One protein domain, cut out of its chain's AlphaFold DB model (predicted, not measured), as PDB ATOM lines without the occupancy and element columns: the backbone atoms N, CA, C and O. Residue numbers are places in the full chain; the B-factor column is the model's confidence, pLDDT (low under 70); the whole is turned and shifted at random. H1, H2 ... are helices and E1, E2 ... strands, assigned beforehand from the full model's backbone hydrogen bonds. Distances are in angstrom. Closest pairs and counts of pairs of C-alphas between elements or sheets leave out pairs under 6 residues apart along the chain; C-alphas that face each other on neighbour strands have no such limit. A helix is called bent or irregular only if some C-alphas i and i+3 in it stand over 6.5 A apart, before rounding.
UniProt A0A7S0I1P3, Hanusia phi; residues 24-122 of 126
ATOM      1  N   VAL A  24     274.059 307.314 181.285       44.59
ATOM      2  CA  VAL A  24     275.490 307.248 181.096       44.59
ATOM      3  C   VAL A  24     276.056 306.617 182.369       44.59
ATOM      4  O   VAL A  24     276.014 307.237 183.430       44.59
ATOM      5  N   SER A  25     276.478 305.350 182.306       48.47
ATOM      6  CA  SER A  25     276.888 304.576 183.487       48.47
ATOM      7  C   SER A  25     278.412 304.396 183.521       48.47
ATOM      8  O   SER A  25     279.071 304.207 182.498       48.47
ATOM      9  N   GLN A  26     279.004 304.507 184.707       49.22
ATOM     10  CA  GLN A  26     280.424 304.221 184.913       49.22
ATOM     11  C   GLN A  26     280.621 302.712 185.121       49.22
ATOM     12  O   GLN A  26     279.814 302.075 185.801       49.22
ATOM     13  N   ASP A  27     281.695 302.144 184.561       45.69
ATOM     14  CA  ASP A  27     282.113 300.777 184.899       45.69
ATOM     15  C   ASP A  27     282.439 300.691 186.396       45.69
ATOM     16  O   ASP A  27     283.004 301.618 186.982       45.69
ATOM     17  N   SER A  28     282.125 299.545 187.001       42.75
ATOM     18  CA  SER A  28     282.536 299.208 188.361       42.75
ATOM     19  C   SER A  28     283.199 297.818 188.364       42.75
ATOM     20  O   SER A  28     282.511 296.836 188.070       42.75
ATOM     21  N   PRO A  29     284.513 297.701 188.659       49.31
ATOM     22  CA  PRO A  29     285.431 298.789 188.997       49.31
ATOM     23  C   PRO A  29     285.736 299.689 187.782       49.31
ATOM     24  O   PRO A  29     285.756 299.194 186.651       49.31
ATOM     25  N   PRO A  30     286.019 300.988 187.991       45.81
ATOM     26  CA  PRO A  30     286.468 301.863 186.918       45.81
ATOM     27  C   PRO A  30     287.716 301.268 186.267       45.81
ATOM     28  O   PRO A  30     288.685 300.948 186.962       45.81
ATOM     29  N   LYS A  31     287.738 301.139 184.936       51.72
ATOM     30  CA  LYS A  31     289.010 300.931 184.229       51.72
ATOM     31  C   LYS A  31     289.879 302.142 184.560       51.72
ATOM     32  O   LYS A  31     289.508 303.260 184.217       51.72
ATOM     33  N   ALA A  32     290.979 301.908 185.275       50.00
ATOM     34  CA  ALA A  32     291.676 302.848 186.164       50.00
ATOM     35  C   ALA A  32     292.168 304.190 185.566       50.00
ATOM     36  O   ALA A  32     292.773 304.979 186.282       50.00
ATOM     37  N   CYS A  33     291.904 304.480 184.292       60.41
ATOM     38  CA  CYS A  33     292.409 305.653 183.586       60.41
ATOM     39  C   CYS A  33     291.330 306.446 182.831       60.41
ATOM     40  O   CYS A  33     291.674 307.147 181.889       60.41
ATOM     41  N   TYR A  34     290.034 306.356 183.156       59.22
ATOM     42  CA  TYR A  34     288.993 307.115 182.432       59.22
ATOM     43  C   TYR A  34     288.060 307.856 183.392       59.22
ATOM     44  O   TYR A  34     287.558 307.273 184.348       59.22
ATOM     45  N   ARG A  35     287.845 309.159 183.147       58.06
ATOM     46  CA  ARG A  35     286.974 310.020 183.979       58.06
ATOM     47  C   ARG A  35     285.529 310.117 183.468       58.06
ATOM     48  O   ARG A  35     284.669 310.608 184.192       58.06
ATOM     49  N   GLY A  36     285.265 309.667 182.242       59.00
ATOM     50  CA  GLY A  36     283.924 309.621 181.661       59.00
ATOM     51  C   GLY A  36     283.150 308.349 182.025       59.00
ATOM     52  O   GLY A  36     283.704 307.436 182.640       59.00
ATOM     53  N   PRO A  37     281.869 308.255 181.639       58.91
ATOM     54  CA  PRO A  37     281.225 306.950 181.506       58.91
ATOM     55  C   PRO A  37     282.072 305.986 180.705       58.91
ATOM     56  O   PRO A  37     282.607 306.348 179.662       58.91
ATOM     57  N   VAL A  38     282.132 304.748 181.169       67.19
ATOM     58  CA  VAL A  38     282.812 303.693 180.423       67.19
ATOM     59  C   VAL A  38     281.812 302.941 179.549       67.19
ATOM     60  O   VAL A  38     282.216 302.330 178.572       67.19
ATOM     61  N   ILE A  39     280.508 303.058 179.821       68.19
ATOM     62  CA  ILE A  39     279.416 302.517 179.008       68.19
ATOM     63  C   ILE A  39     278.298 303.562 178.863       68.19
ATOM     64  O   ILE A  39     278.022 304.331 179.786       68.19
ATOM     65  N   ALA A  40     277.627 303.594 177.713       69.88
ATOM     66  CA  ALA A  40     276.428 304.410 177.528       69.88
ATOM     67  C   ALA A  40     275.265 303.567 177.017       69.88
ATOM     68  O   ALA A  40     275.416 302.746 176.108       69.88
ATOM     69  N   GLU A  41     274.107 303.795 177.625       77.50
ATOM     70  CA  GLU A  41     272.834 303.185 177.272       77.50
ATOM     71  C   GLU A  41     272.008 304.226 176.510       77.50
ATOM     72  O   GLU A  41     272.013 305.407 176.872       77.50
ATOM     73  N   SER A  42     271.294 303.806 175.468       80.44
ATOM     74  CA  SER A  42     270.438 304.695 174.679       80.44
ATOM     75  C   SER A  42     269.053 304.106 174.446       80.44
ATOM     76  O   SER A  42     268.826 302.906 174.635       80.44
ATOM     77  N   ASP A  43     268.132 304.964 174.013       85.31
ATOM     78  CA  ASP A  43     266.842 304.536 173.482       85.31
ATOM     79  C   ASP A  43     267.024 303.782 172.159       85.31
ATOM     80  O   ASP A  43     268.083 303.855 171.528       85.31
ATOM     81  N   SER A  44     265.996 303.026 171.755       87.81
ATOM     82  CA  SER A  44     266.050 302.080 170.629       87.81
ATOM     83  C   SER A  44     266.262 302.714 169.256       87.81
ATOM     84  O   SER A  44     266.544 302.008 168.294       87.81
ATOM     85  N   ASP A  45     266.103 304.026 169.158       90.50
ATOM     86  CA  ASP A  45     266.220 304.827 167.944       90.50
ATOM     87  C   ASP A  45     267.553 305.592 167.856       90.50
ATOM     88  O   ASP A  45     267.728 306.423 166.968       90.50
ATOM     89  N   MET A  46     268.513 305.315 168.745       93.25
ATOM     90  CA  MET A  46     269.767 306.069 168.833       93.25
ATOM     91  C   MET A  46     271.012 305.242 168.517       93.25
ATOM     92  O   MET A  46     271.169 304.112 168.982       93.25
ATOM     93  N   LEU A  47     271.951 305.853 167.794       94.44
ATOM     94  CA  LEU A  47     273.348 305.419 167.750       94.44
ATOM     95  C   LEU A  47     274.172 306.267 168.715       94.44
ATOM     96  O   LEU A  47     273.953 307.472 168.824       94.44
ATOM     97  N   ILE A  48     275.166 305.647 169.346       94.00
ATOM     98  CA  ILE A  48     276.245 306.343 170.051       94.00
ATOM     99  C   ILE A  48     277.552 306.019 169.346       94.00
ATOM    100  O   ILE A  48     277.897 304.840 169.226       94.00
ATOM    101  N   TYR A  49     278.288 307.036 168.909       94.25
ATOM    102  CA  TYR A  49     279.548 306.864 168.194       94.25
ATOM    103  C   TYR A  49     280.613 307.884 168.602       94.25
ATOM    104  O   TYR A  49     280.302 308.953 169.120       94.25
ATOM    105  N   ASP A  50     281.872 307.530 168.362       93.62
ATOM    106  CA  ASP A  50     283.060 308.343 168.623       93.62
ATOM    107  C   ASP A  50     283.637 308.877 167.306       93.62
ATOM    108  O   ASP A  50     284.010 308.099 166.418       93.62
ATOM    109  N   GLU A  51     283.712 310.201 167.186       91.19
ATOM    110  CA  GLU A  51     284.234 310.897 166.002       91.19
ATOM    111  C   GLU A  51     285.761 311.036 166.005       91.19
ATOM    112  O   GLU A  51     286.362 311.395 164.993       91.19
ATOM    113  N   ASN A  52     286.406 310.799 167.147       90.62
ATOM    114  CA  ASN A  52     287.848 310.964 167.321       90.62
ATOM    115  C   ASN A  52     288.585 309.631 167.459       90.62
ATOM    116  O   ASN A  52     289.818 309.619 167.509       90.62
ATOM    117  N   ALA A  53     287.853 308.516 167.489       88.62
ATOM    118  CA  ALA A  53     288.437 307.191 167.390       88.62
ATOM    119  C   ALA A  53     289.350 307.089 166.152       88.62
ATOM    120  O   ALA A  53     289.043 307.677 165.112       88.62
ATOM    121  N   PRO A  54     290.457 306.323 166.222       88.69
ATOM    122  CA  PRO A  54     291.402 306.155 165.116       88.69
ATOM    123  C   PRO A  54     290.836 305.238 164.013       88.69
ATOM    124  O   PRO A  54     291.425 304.217 163.659       88.69
ATOM    125  N   CYS A  55     289.661 305.582 163.492       89.19
ATOM    126  CA  CYS A  55     289.006 304.911 162.385       89.19
ATOM    127  C   CYS A  55     289.534 305.433 161.034       89.19
ATOM    128  O   CYS A  55     290.046 306.553 160.953       89.19
ATOM    129  N   PRO A  56     289.416 304.643 159.950       92.69
ATOM    130  CA  PRO A  56     289.708 305.126 158.603       92.69
ATOM    131  C   PRO A  56     288.899 306.389 158.247       92.69
ATOM    132  O   PRO A  56     287.813 306.590 158.796       92.69
ATOM    133  N   PRO A  57     289.367 307.217 157.295       90.25
ATOM    134  CA  PRO A  57     288.653 308.425 156.885       90.25
ATOM    135  C   PRO A  57     287.181 308.162 156.534       90.25
ATOM    136  O   PRO A  57     286.868 307.229 155.795       90.25
ATOM    137  N   GLY A  58     286.285 309.001 157.061       89.44
ATOM    138  CA  GLY A  58     284.836 308.881 156.858       89.44
ATOM    139  C   GLY A  58     284.147 307.828 157.731       89.44
ATOM    140  O   GLY A  58     282.963 307.560 157.523       89.44
ATOM    141  N   GLN A  59     284.861 307.229 158.687       95.38
ATOM    142  CA  GLN A  59     284.296 306.274 159.634       95.38
ATOM    143  C   GLN A  59     284.325 306.789 161.072       95.38
ATOM    144  O   GLN A  59     285.196 307.564 161.454       95.38
ATOM    145  N   VAL A  60     283.382 306.296 161.868       95.00
ATOM    146  CA  VAL A  60     283.255 306.542 163.307       95.00
ATOM    147  C   VAL A  60     283.245 305.214 164.049       95.00
ATOM    148  O   VAL A  60     282.845 304.189 163.487       95.00
ATOM    149  N   TYR A  61     283.666 305.202 165.310       93.81
ATOM    150  CA  TYR A  61     283.582 303.994 166.129       93.81
ATOM    151  C   TYR A  61     282.201 303.893 166.771       93.81
ATOM    152  O   TYR A  61     281.807 304.776 167.527       93.81
ATOM    153  N   LEU A  62     281.459 302.826 166.475       94.31
ATOM    154  CA  LEU A  62     280.113 302.631 167.004       94.31
ATOM    155  C   LEU A  62     280.159 302.005 168.403       94.31
ATOM    156  O   LEU A  62     280.536 300.844 168.557       94.31
ATOM    157  N   SER A  63     279.705 302.737 169.414       92.44
ATOM    158  CA  SER A  63     279.670 302.272 170.804       92.44
ATOM    159  C   SER A  63     278.333 301.665 171.219       92.44
ATOM    160  O   SER A  63     278.315 300.733 172.021       92.44
ATOM    161  N   ASN A  64     277.214 302.156 170.686       93.88
ATOM    162  CA  ASN A  64     275.885 301.594 170.942       93.88
ATOM    163  C   ASN A  64     274.975 301.793 169.722       93.88
ATOM    164  O   ASN A  64     275.110 302.788 169.012       93.88
ATOM    165  N   ALA A  65     274.048 300.865 169.501       93.31
ATOM    166  CA  ALA A  65     272.968 300.986 168.531       93.31
ATOM    167  C   ALA A  65     271.642 300.521 169.146       93.31
ATOM    168  O   ALA A  65     271.306 299.343 169.077       93.31
ATOM    169  N   GLY A  66     270.890 301.438 169.751       86.62
ATOM    170  CA  GLY A  66     269.510 301.190 170.159       86.62
ATOM    171  C   GLY A  66     269.315 300.166 171.273       86.62
ATOM    172  O   GLY A  66     268.221 299.615 171.411       86.62
ATOM    173  N   THR A  67     270.355 299.840 172.043       78.81
ATOM    174  CA  THR A  67     270.270 298.778 173.052       78.81
ATOM    175  C   THR A  67     270.635 299.292 174.433       78.81
ATOM    176  O   THR A  67     271.586 300.050 174.616       78.81
ATOM    177  N   LYS A  68     269.916 298.806 175.454       71.38
ATOM    178  CA  LYS A  68     270.334 299.019 176.846       71.38
ATOM    179  C   LYS A  68     271.685 298.346 177.112       71.38
ATOM    180  O   LYS A  68     272.515 298.934 177.786       71.38
ATOM    181  N   ARG A  69     271.908 297.143 176.556       69.75
ATOM    182  CA  ARG A  69     273.177 296.382 176.505       69.75
ATOM    183  C   ARG A  69     273.128 295.379 175.334       69.75
ATOM    184  O   ARG A  69     272.030 294.896 175.053       69.75
ATOM    185  N   PRO A  70     274.265 294.978 174.729       61.06
ATOM    186  CA  PRO A  70     275.645 295.367 175.042       61.06
ATOM    187  C   PRO A  70     276.081 296.683 174.373       61.06
ATOM    188  O   PRO A  70     275.814 296.898 173.199       61.06
ATOM    189  N   SER A  71     276.823 297.521 175.103       76.12
ATOM    190  CA  SER A  71     277.562 298.669 174.555       76.12
ATOM    191  C   SER A  71     279.059 298.366 174.530       76.12
ATOM    192  O   SER A  71     279.582 297.765 175.474       76.12
ATOM    193  N   ALA A  72     279.771 298.821 173.501       82.38
ATOM    194  CA  ALA A  72     281.225 298.866 173.552       82.38
ATOM    195  C   ALA A  72     281.683 300.000 174.490       82.38
ATOM    196  O   ALA A  72     280.972 301.002 174.627       82.38
ATOM    197  N   PRO A  73     282.845 299.857 175.148       80.31
ATOM    198  CA  PRO A  73     283.323 300.876 176.065       80.31
ATOM    199  C   PRO A  73     283.534 302.239 175.396       80.31
ATOM    200  O   PRO A  73     284.033 302.301 174.272       80.31
ATOM    201  N   LEU A  74     283.224 303.320 176.111       83.12
ATOM    202  CA  LEU A  74     283.587 304.676 175.705       83.12
ATOM    203  C   LEU A  74     284.996 304.968 176.221       83.12
ATOM    204  O   LEU A  74     285.224 305.108 177.424       83.12
ATOM    205  N   ILE A  75     285.966 304.984 175.317       77.81
ATOM    206  CA  ILE A  75     287.386 305.055 175.641       77.81
ATOM    207  C   ILE A  75     288.057 306.085 174.735       77.81
ATOM    208  O   ILE A  75     287.957 306.005 173.515       77.81
ATOM    209  N   ALA A  76     288.833 306.988 175.340       72.06
ATOM    210  CA  ALA A  76     289.813 307.787 174.613       72.06
ATOM    211  C   ALA A  76     291.090 306.957 174.365       72.06
ATOM    212  O   ALA A  76     291.914 306.742 175.267       72.06
ATOM    213  N   ALA A  77     291.219 306.418 173.154       66.69
ATOM    214  CA  ALA A  77     292.326 305.564 172.716       66.69
ATOM    215  C   ALA A  77     293.001 306.102 171.449       66.69
ATOM    216  O   ALA A  77     292.367 306.712 170.599       66.69
ATOM    217  N   GLY A  78     294.292 305.812 171.278       67.56
ATOM    218  CA  GLY A  78     295.089 306.356 170.177       67.56
ATOM    219  C   GLY A  78     295.819 307.639 170.574       67.56
ATOM    220  O   GLY A  78     296.286 307.749 171.707       67.56
ATOM    221  N   THR A  79     295.969 308.569 169.626       66.62
ATOM    222  CA  THR A  79     296.782 309.790 169.779       66.62
ATOM    223  C   THR A  79     296.052 310.943 170.463       66.62
ATOM    224  O   THR A  79     296.702 311.920 170.826       66.62
ATOM    225  N   SER A  80     294.725 310.868 170.611       75.62
ATOM    226  CA  SER A  80     293.950 311.888 171.316       75.62
ATOM    227  C   SER A  80     293.670 311.459 172.751       75.62
ATOM    228  O   SER A  80     293.129 310.387 173.010       75.62
ATOM    229  N   GLU A  81     293.992 312.334 173.698       79.44
ATOM    230  CA  GLU A  81     293.673 312.130 175.114       79.44
ATOM    231  C   GLU A  81     292.205 312.467 175.429       79.44
ATOM    232  O   GLU A  81     291.711 312.153 176.510       79.44
ATOM    233  N   THR A  82     291.485 313.100 174.493       84.62
ATOM    234  CA  THR A  82     290.057 313.428 174.614       84.62
ATOM    235  C   THR A  82     289.309 313.053 173.343       84.62
ATOM    236  O   THR A  82     289.709 313.428 172.244       84.62
ATOM    237  N   HIS A  83     288.228 312.301 173.499       88.06
ATOM    238  CA  HIS A  83     287.372 311.847 172.412       88.06
ATOM    239  C   HIS A  83     285.973 312.437 172.556       88.06
ATOM    240  O   HIS A  83     285.447 312.534 173.665       88.06
ATOM    241  N   THR A  84     285.379 312.821 171.434       89.88
ATOM    242  CA  THR A  84     284.038 313.385 171.333       89.88
ATOM    243  C   THR A  84     283.083 312.288 170.903       89.88
ATOM    244  O   THR A  84     283.213 311.709 169.824       89.88
ATOM    245  N   TYR A  85     282.122 312.018 171.773       91.69
ATOM    246  CA  TYR A  85     281.054 311.067 171.549       91.69
ATOM    247  C   TYR A  85     279.777 311.807 171.194       91.69
ATOM    248  O   TYR A  85     279.453 312.837 171.793       91.69
ATOM    249  N   VAL A  86     279.038 311.247 170.246       93.62
ATOM    250  CA  VAL A  86     277.764 311.769 169.772       93.62
ATOM    251  C   VAL A  86     276.701 310.694 169.941       93.62
ATOM    252  O   VAL A  86     276.897 309.549 169.536       93.62
ATOM    253  N   ALA A  87     275.567 311.072 170.529       93.50
ATOM    254  CA  ALA A  87     274.325 310.324 170.439       93.50
ATOM    255  C   ALA A  87     273.443 310.990 169.384       93.50
ATOM    256  O   ALA A  87     273.127 312.176 169.503       93.50
ATOM    257  N   ALA A  88     273.035 310.240 168.367       96.12
ATOM    258  CA  ALA A  88     272.155 310.740 167.319       96.12
ATOM    259  C   ALA A  88     271.004 309.767 167.067       96.12
ATOM    260  O   ALA A  88     271.200 308.550 167.083       96.12
ATOM    261  N   SER A  89     269.812 310.313 166.836       96.06
ATOM    262  CA  SER A  89     268.627 309.541 166.482       96.06
ATOM    263  C   SER A  89     268.574 309.266 164.983       96.06
ATOM    264  O   SER A  89     268.941 310.117 164.166       96.06
ATOM    265  N   PHE A  90     268.113 308.073 164.625       96.19
ATOM    266  CA  PHE A  90     267.926 307.616 163.250       96.19
ATOM    267  C   PHE A  90     266.627 306.816 163.120       96.19
ATOM    268  O   PHE A  90     265.949 306.527 164.105       96.19
ATOM    269  N   ASP A  91     266.305 306.410 161.889       94.50
ATOM    270  CA  ASP A  91     265.248 305.431 161.649       94.50
ATOM    271  C   ASP A  91     265.498 304.136 162.460       94.50
ATOM    272  O   ASP A  91     266.583 303.552 162.358       94.50
ATOM    273  N   PRO A  92     264.517 303.639 163.237       91.88
ATOM    274  CA  PRO A  92     264.695 302.448 164.071       91.88
ATOM    275  C   PRO A  92     265.087 301.178 163.298       91.88
ATOM    276  O   PRO A  92     265.802 300.326 163.829       91.88
ATOM    277  N   THR A  93     264.662 301.042 162.038       92.44
ATOM    278  CA  THR A  93     265.031 299.902 161.180       92.44
ATOM    279  C   THR A  93     266.521 299.936 160.865       92.44
ATOM    280  O   THR A  93     267.196 298.904 160.889       92.44
ATOM    281  N   LEU A  94     267.052 301.138 160.620       94.56
ATOM    282  CA  LEU A  94     268.481 301.344 160.437       94.56
ATOM    283  C   LEU A  94     269.238 300.995 161.721       94.56
ATOM    284  O   LEU A  94     270.190 300.222 161.653       94.56
ATOM    285  N   ILE A  95     268.787 301.463 162.887       93.75
ATOM    286  CA  ILE A  95     269.423 301.134 164.174       93.75
ATOM    287  C   ILE A  95     269.516 299.620 164.389       93.75
ATOM    288  O   ILE A  95     270.595 299.105 164.689       93.75
ATOM    289  N   ALA A  96     268.417 298.892 164.167       92.00
ATOM    290  CA  ALA A  96     268.377 297.440 164.333       92.00
ATOM    291  C   ALA A  96     269.417 296.718 163.456       92.00
ATOM    292  O   ALA A  96     270.046 295.755 163.899       92.00
ATOM    293  N   SER A  97     269.655 297.210 162.235       93.50
ATOM    294  CA  SER A  97     270.671 296.653 161.331       93.50
ATOM    295  C   SER A  97     272.115 296.884 161.801       93.50
ATOM    296  O   SER A  97     273.022 296.149 161.410       93.50
ATOM    297  N   MET A  98     272.338 297.871 162.674       93.81
ATOM    298  CA  MET A  98     273.668 298.291 163.123       93.81
ATOM    299  C   MET A  98     274.133 297.600 164.408       93.81
ATOM    300  O   MET A  98     275.309 297.704 164.753       93.81
ATOM    301  N   VAL A  99     273.270 296.840 165.090       91.94
ATOM    302  CA  VAL A  99     273.606 296.147 166.351       91.94
ATOM    303  C   VAL A  99     274.837 295.242 166.204       91.94
ATOM    304  O   VAL A  99     275.714 295.229 167.065       91.94
ATOM    305  N   GLY A 100     274.973 294.538 165.073       91.56
ATOM    306  CA  GLY A 100     276.133 293.679 164.784       91.56
ATOM    307  C   GLY A 100     277.460 294.425 164.557       91.56
ATOM    308  O   GLY A 100     278.512 293.792 164.402       91.56
ATOM    309  N   ASN A 101     277.424 295.760 164.526       94.25
ATOM    310  CA  ASN A 101     278.577 296.629 164.314       94.25
ATOM    311  C   ASN A 101     279.058 297.326 165.590       94.25
ATOM    312  O   ASN A 101     280.043 298.060 165.533       94.25
ATOM    313  N   ILE A 102     278.399 297.099 166.729       92.19
ATOM    314  CA  ILE A 102     278.850 297.629 168.016       92.19
ATOM    315  C   ILE A 102     280.297 297.179 168.264       92.19
ATOM    316  O   ILE A 102     280.639 296.003 168.127       92.19
ATOM    317  N   GLY A 103     281.157 298.138 168.598       90.56
ATOM    318  CA  GLY A 103     282.585 297.948 168.809       90.56
ATOM    319  C   GLY A 103     283.444 297.986 167.541       90.56
ATOM    320  O   GLY A 103     284.597 297.554 167.594       90.56
ATOM    321  N   LYS A 104     282.913 298.466 166.409       93.50
ATOM    322  CA  LYS A 104     283.623 298.544 165.120       93.50
ATOM    323  C   LYS A 104     283.612 299.961 164.551       93.50
ATOM    324  O   LYS A 104     282.709 300.747 164.830       93.50
ATOM    325  N   CYS A 105     284.597 300.254 163.704       94.38
ATOM    326  CA  CYS A 105     284.559 301.422 162.832       94.38
ATOM    327  C   CYS A 105     283.564 301.186 161.690       94.38
ATOM    328  O   CYS A 105     283.577 300.128 161.056       94.38
ATOM    329  N   ILE A 106     282.698 302.162 161.450       96.50
ATOM    330  CA  ILE A 106     281.649 302.116 160.432       96.50
ATOM    331  C   ILE A 106     281.579 303.439 159.684       96.50
ATOM    332  O   ILE A 106     281.895 304.485 160.242       96.50
ATOM    333  N   ALA A 107     281.085 303.416 158.450       96.56
ATOM    334  CA  ALA A 107     280.599 304.643 157.830       96.56
ATOM    335  C   ALA A 107     279.374 305.142 158.612       96.56
ATOM    336  O   ALA A 107     278.456 304.361 158.878       96.56
ATOM    337  N   LEU A 108     279.363 306.425 158.983       93.69
ATOM    338  CA  LEU A 108     278.215 307.021 159.662       93.69
ATOM    339  C   LEU A 108     277.045 307.140 158.668       93.69
ATOM    340  O   LEU A 108     277.213 307.755 157.611       93.69
ATOM    341  N   PRO A 109     275.867 306.573 158.972       93.00
ATOM    342  CA  PRO A 109     274.704 306.722 158.110       93.00
ATOM    343  C   PRO A 109     274.267 308.186 157.983       93.00
ATOM    344  O   PRO A 109     274.390 308.974 158.919       93.00
ATOM    345  N   ALA A 110     273.729 308.554 156.823       92.94
ATOM    346  CA  ALA A 110     273.138 309.873 156.626       92.94
ATOM    347  C   ALA A 110     271.763 309.983 157.315       92.94
ATOM    348  O   ALA A 110     271.111 308.978 157.592       92.94
ATOM    349  N   GLY A 111     271.302 311.217 157.540       91.31
ATOM    350  CA  GLY A 111     269.948 311.488 158.045       91.31
ATOM    351  C   GLY A 111     269.781 311.392 159.563       91.31
ATOM    352  O   GLY A 111     268.652 311.432 160.043       91.31
ATOM    353  N   GLY A 112     270.877 311.283 160.316       94.56
ATOM    354  CA  GLY A 112     270.843 311.318 161.776       94.56
ATOM    355  C   GLY A 112     270.594 312.716 162.329       94.56
ATOM    356  O   GLY A 112     271.093 313.701 161.784       94.56
ATOM    357  N   THR A 113     269.867 312.802 163.443       96.62
ATOM    358  CA  THR A 113     269.706 314.046 164.211       96.62
ATOM    359  C   THR A 113     270.514 313.958 165.496       96.62
ATOM    360  O   THR A 113     270.282 313.070 166.309       96.62
ATOM    361  N   ASN A 114     271.470 314.869 165.696       94.62
ATOM    362  CA  ASN A 114     272.268 314.906 166.921       94.62
ATOM    363  C   ASN A 114     271.374 315.252 168.126       94.62
ATOM    364  O   ASN A 114     270.659 316.254 168.109       94.62
ATOM    365  N   VAL A 115     271.415 314.404 169.151       93.19
ATOM    366  CA  VAL A 115     270.649 314.538 170.395       93.19
ATOM    367  C   VAL A 115     271.546 315.017 171.530       93.19
ATOM    368  O   VAL A 115     271.135 315.855 172.332       93.19
ATOM    369  N   ALA A 116     272.770 314.493 171.611       89.19
ATOM    370  CA  ALA A 116     273.730 314.868 172.636       89.19
ATOM    371  C   ALA A 116     275.170 314.691 172.152       89.19
ATOM    372  O   ALA A 116     275.492 313.794 171.374       89.19
ATOM    373  N   THR A 117     276.066 315.513 172.691       89.81
ATOM    374  CA  THR A 117     277.507 315.416 172.456       89.81
ATOM    375  C   THR A 117     278.238 315.587 173.780       89.81
ATOM    376  O   THR A 117     277.916 316.489 174.554       89.81
ATOM    377  N   TRP A 118     279.202 314.716 174.064       87.50
ATOM    378  CA  TRP A 118     280.021 314.788 175.275       87.50
ATOM    379  C   TRP A 118     281.451 314.353 174.999       87.50
ATOM    380  O   TRP A 118     281.755 313.732 173.984       87.50
ATOM    381  N   GLN A 119     282.343 314.683 175.928       86.81
ATOM    382  CA  GLN A 119     283.746 314.314 175.842       86.81
ATOM    383  C   GLN A 119     284.087 313.227 176.856       86.81
ATOM    384  O   GLN A 119     283.650 313.261 178.008       86.81
ATOM    385  N   VAL A 120     284.899 312.269 176.423       81.75
ATOM    386  CA  VAL A 120     285.550 311.281 177.279       81.75
ATOM    387  C   VAL A 120     287.043 311.554 177.225       81.75
ATOM    388  O   VAL A 120     287.660 311.479 176.168       81.75
ATOM    389  N   THR A 121     287.623 311.872 178.376       81.06
ATOM    390  CA  THR A 121     289.057 312.136 178.516       81.06
ATOM    391  C   THR A 121     289.719 310.978 179.249       81.06
ATOM    392  O   THR A 121     289.201 310.492 180.269       81.06
ATOM    393  N   ARG A 122     290.880 310.544 178.753       72.69
ATOM    394  CA  ARG A 122     291.752 309.631 179.491       72.69
ATOM    395  C   ARG A 122     292.247 310.356 180.748       72.69
ATOM    396  O   ARG A 122     292.854 311.420 180.690       72.69
TER     397      ARG A 122
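Overview. This is residues 24 to 122 of the 126 residues of a protein of Hanusia phi (UniProt A0A7S0I1P3). A strongly twisted wall of five antiparallel strands, in the order E5, E3, E2, E4, E6, has helix H1 packed over its E3 and E2 part, while the long strands E4 and E6 run side by side at the other edge. The first stretch, residues 24 to 38, folds back so that residues 24 to 25 pair with E1, outside that sheet. The printed part has 99 residues, with E1, E2, E3, E4, H1, E5 and E6 along it; the class is mixed, helices and strands, with under half of the residues in named elements. It is compact, with a radius of gyration of the C-alphas of 12.5 A and spans of 37 by 29 by 22 A.

Along the chain. E1 is residues 39 to 41, beginning at C-alpha 39 (279.416, 302.517, 179.008). E2 is residues 46 to 50, E3 59 to 65, and E4 82 to 89, 23.2 A long. H1 is residues 92 to 101, 15.1 A, and E5 105 to 107. E6, residues 113 to 121, 24.1 A, ends at C-alpha 121 (289.057, 312.136, 178.516).

Arrangement. E1 pairs with no named strand. E2 and E3 form a hairpin, with N 50 and O 61 at 2.9 A. E2 and E4 have N 47 and O 88 at 2.9 A; E4 and E6, N 83 and O 120 at 2.8 A; E5 and E3, N 60 and O 106 at 2.9 A. H1 is on the sheet at a height of 8.2 A; its closest C-alphas to E3 are Val 99 and Ala 65, 5.3 A. H1 is irregular, with C-alphas 97 and 100 7.1 A apart; 3 of 6 O i to N i+4 pairs are within hydrogen-bond range.

Size, cuts and confidence. The C-alphas farthest apart, Pro 29 and Gly 111, are 36.9 A apart. The printed part has no cut; the link E3 to E4 is long, 16 residues. Mean pLDDT of the printed part is 82.3, under 70 at residues 24 to 40, 69 to 70 and 77 to 79.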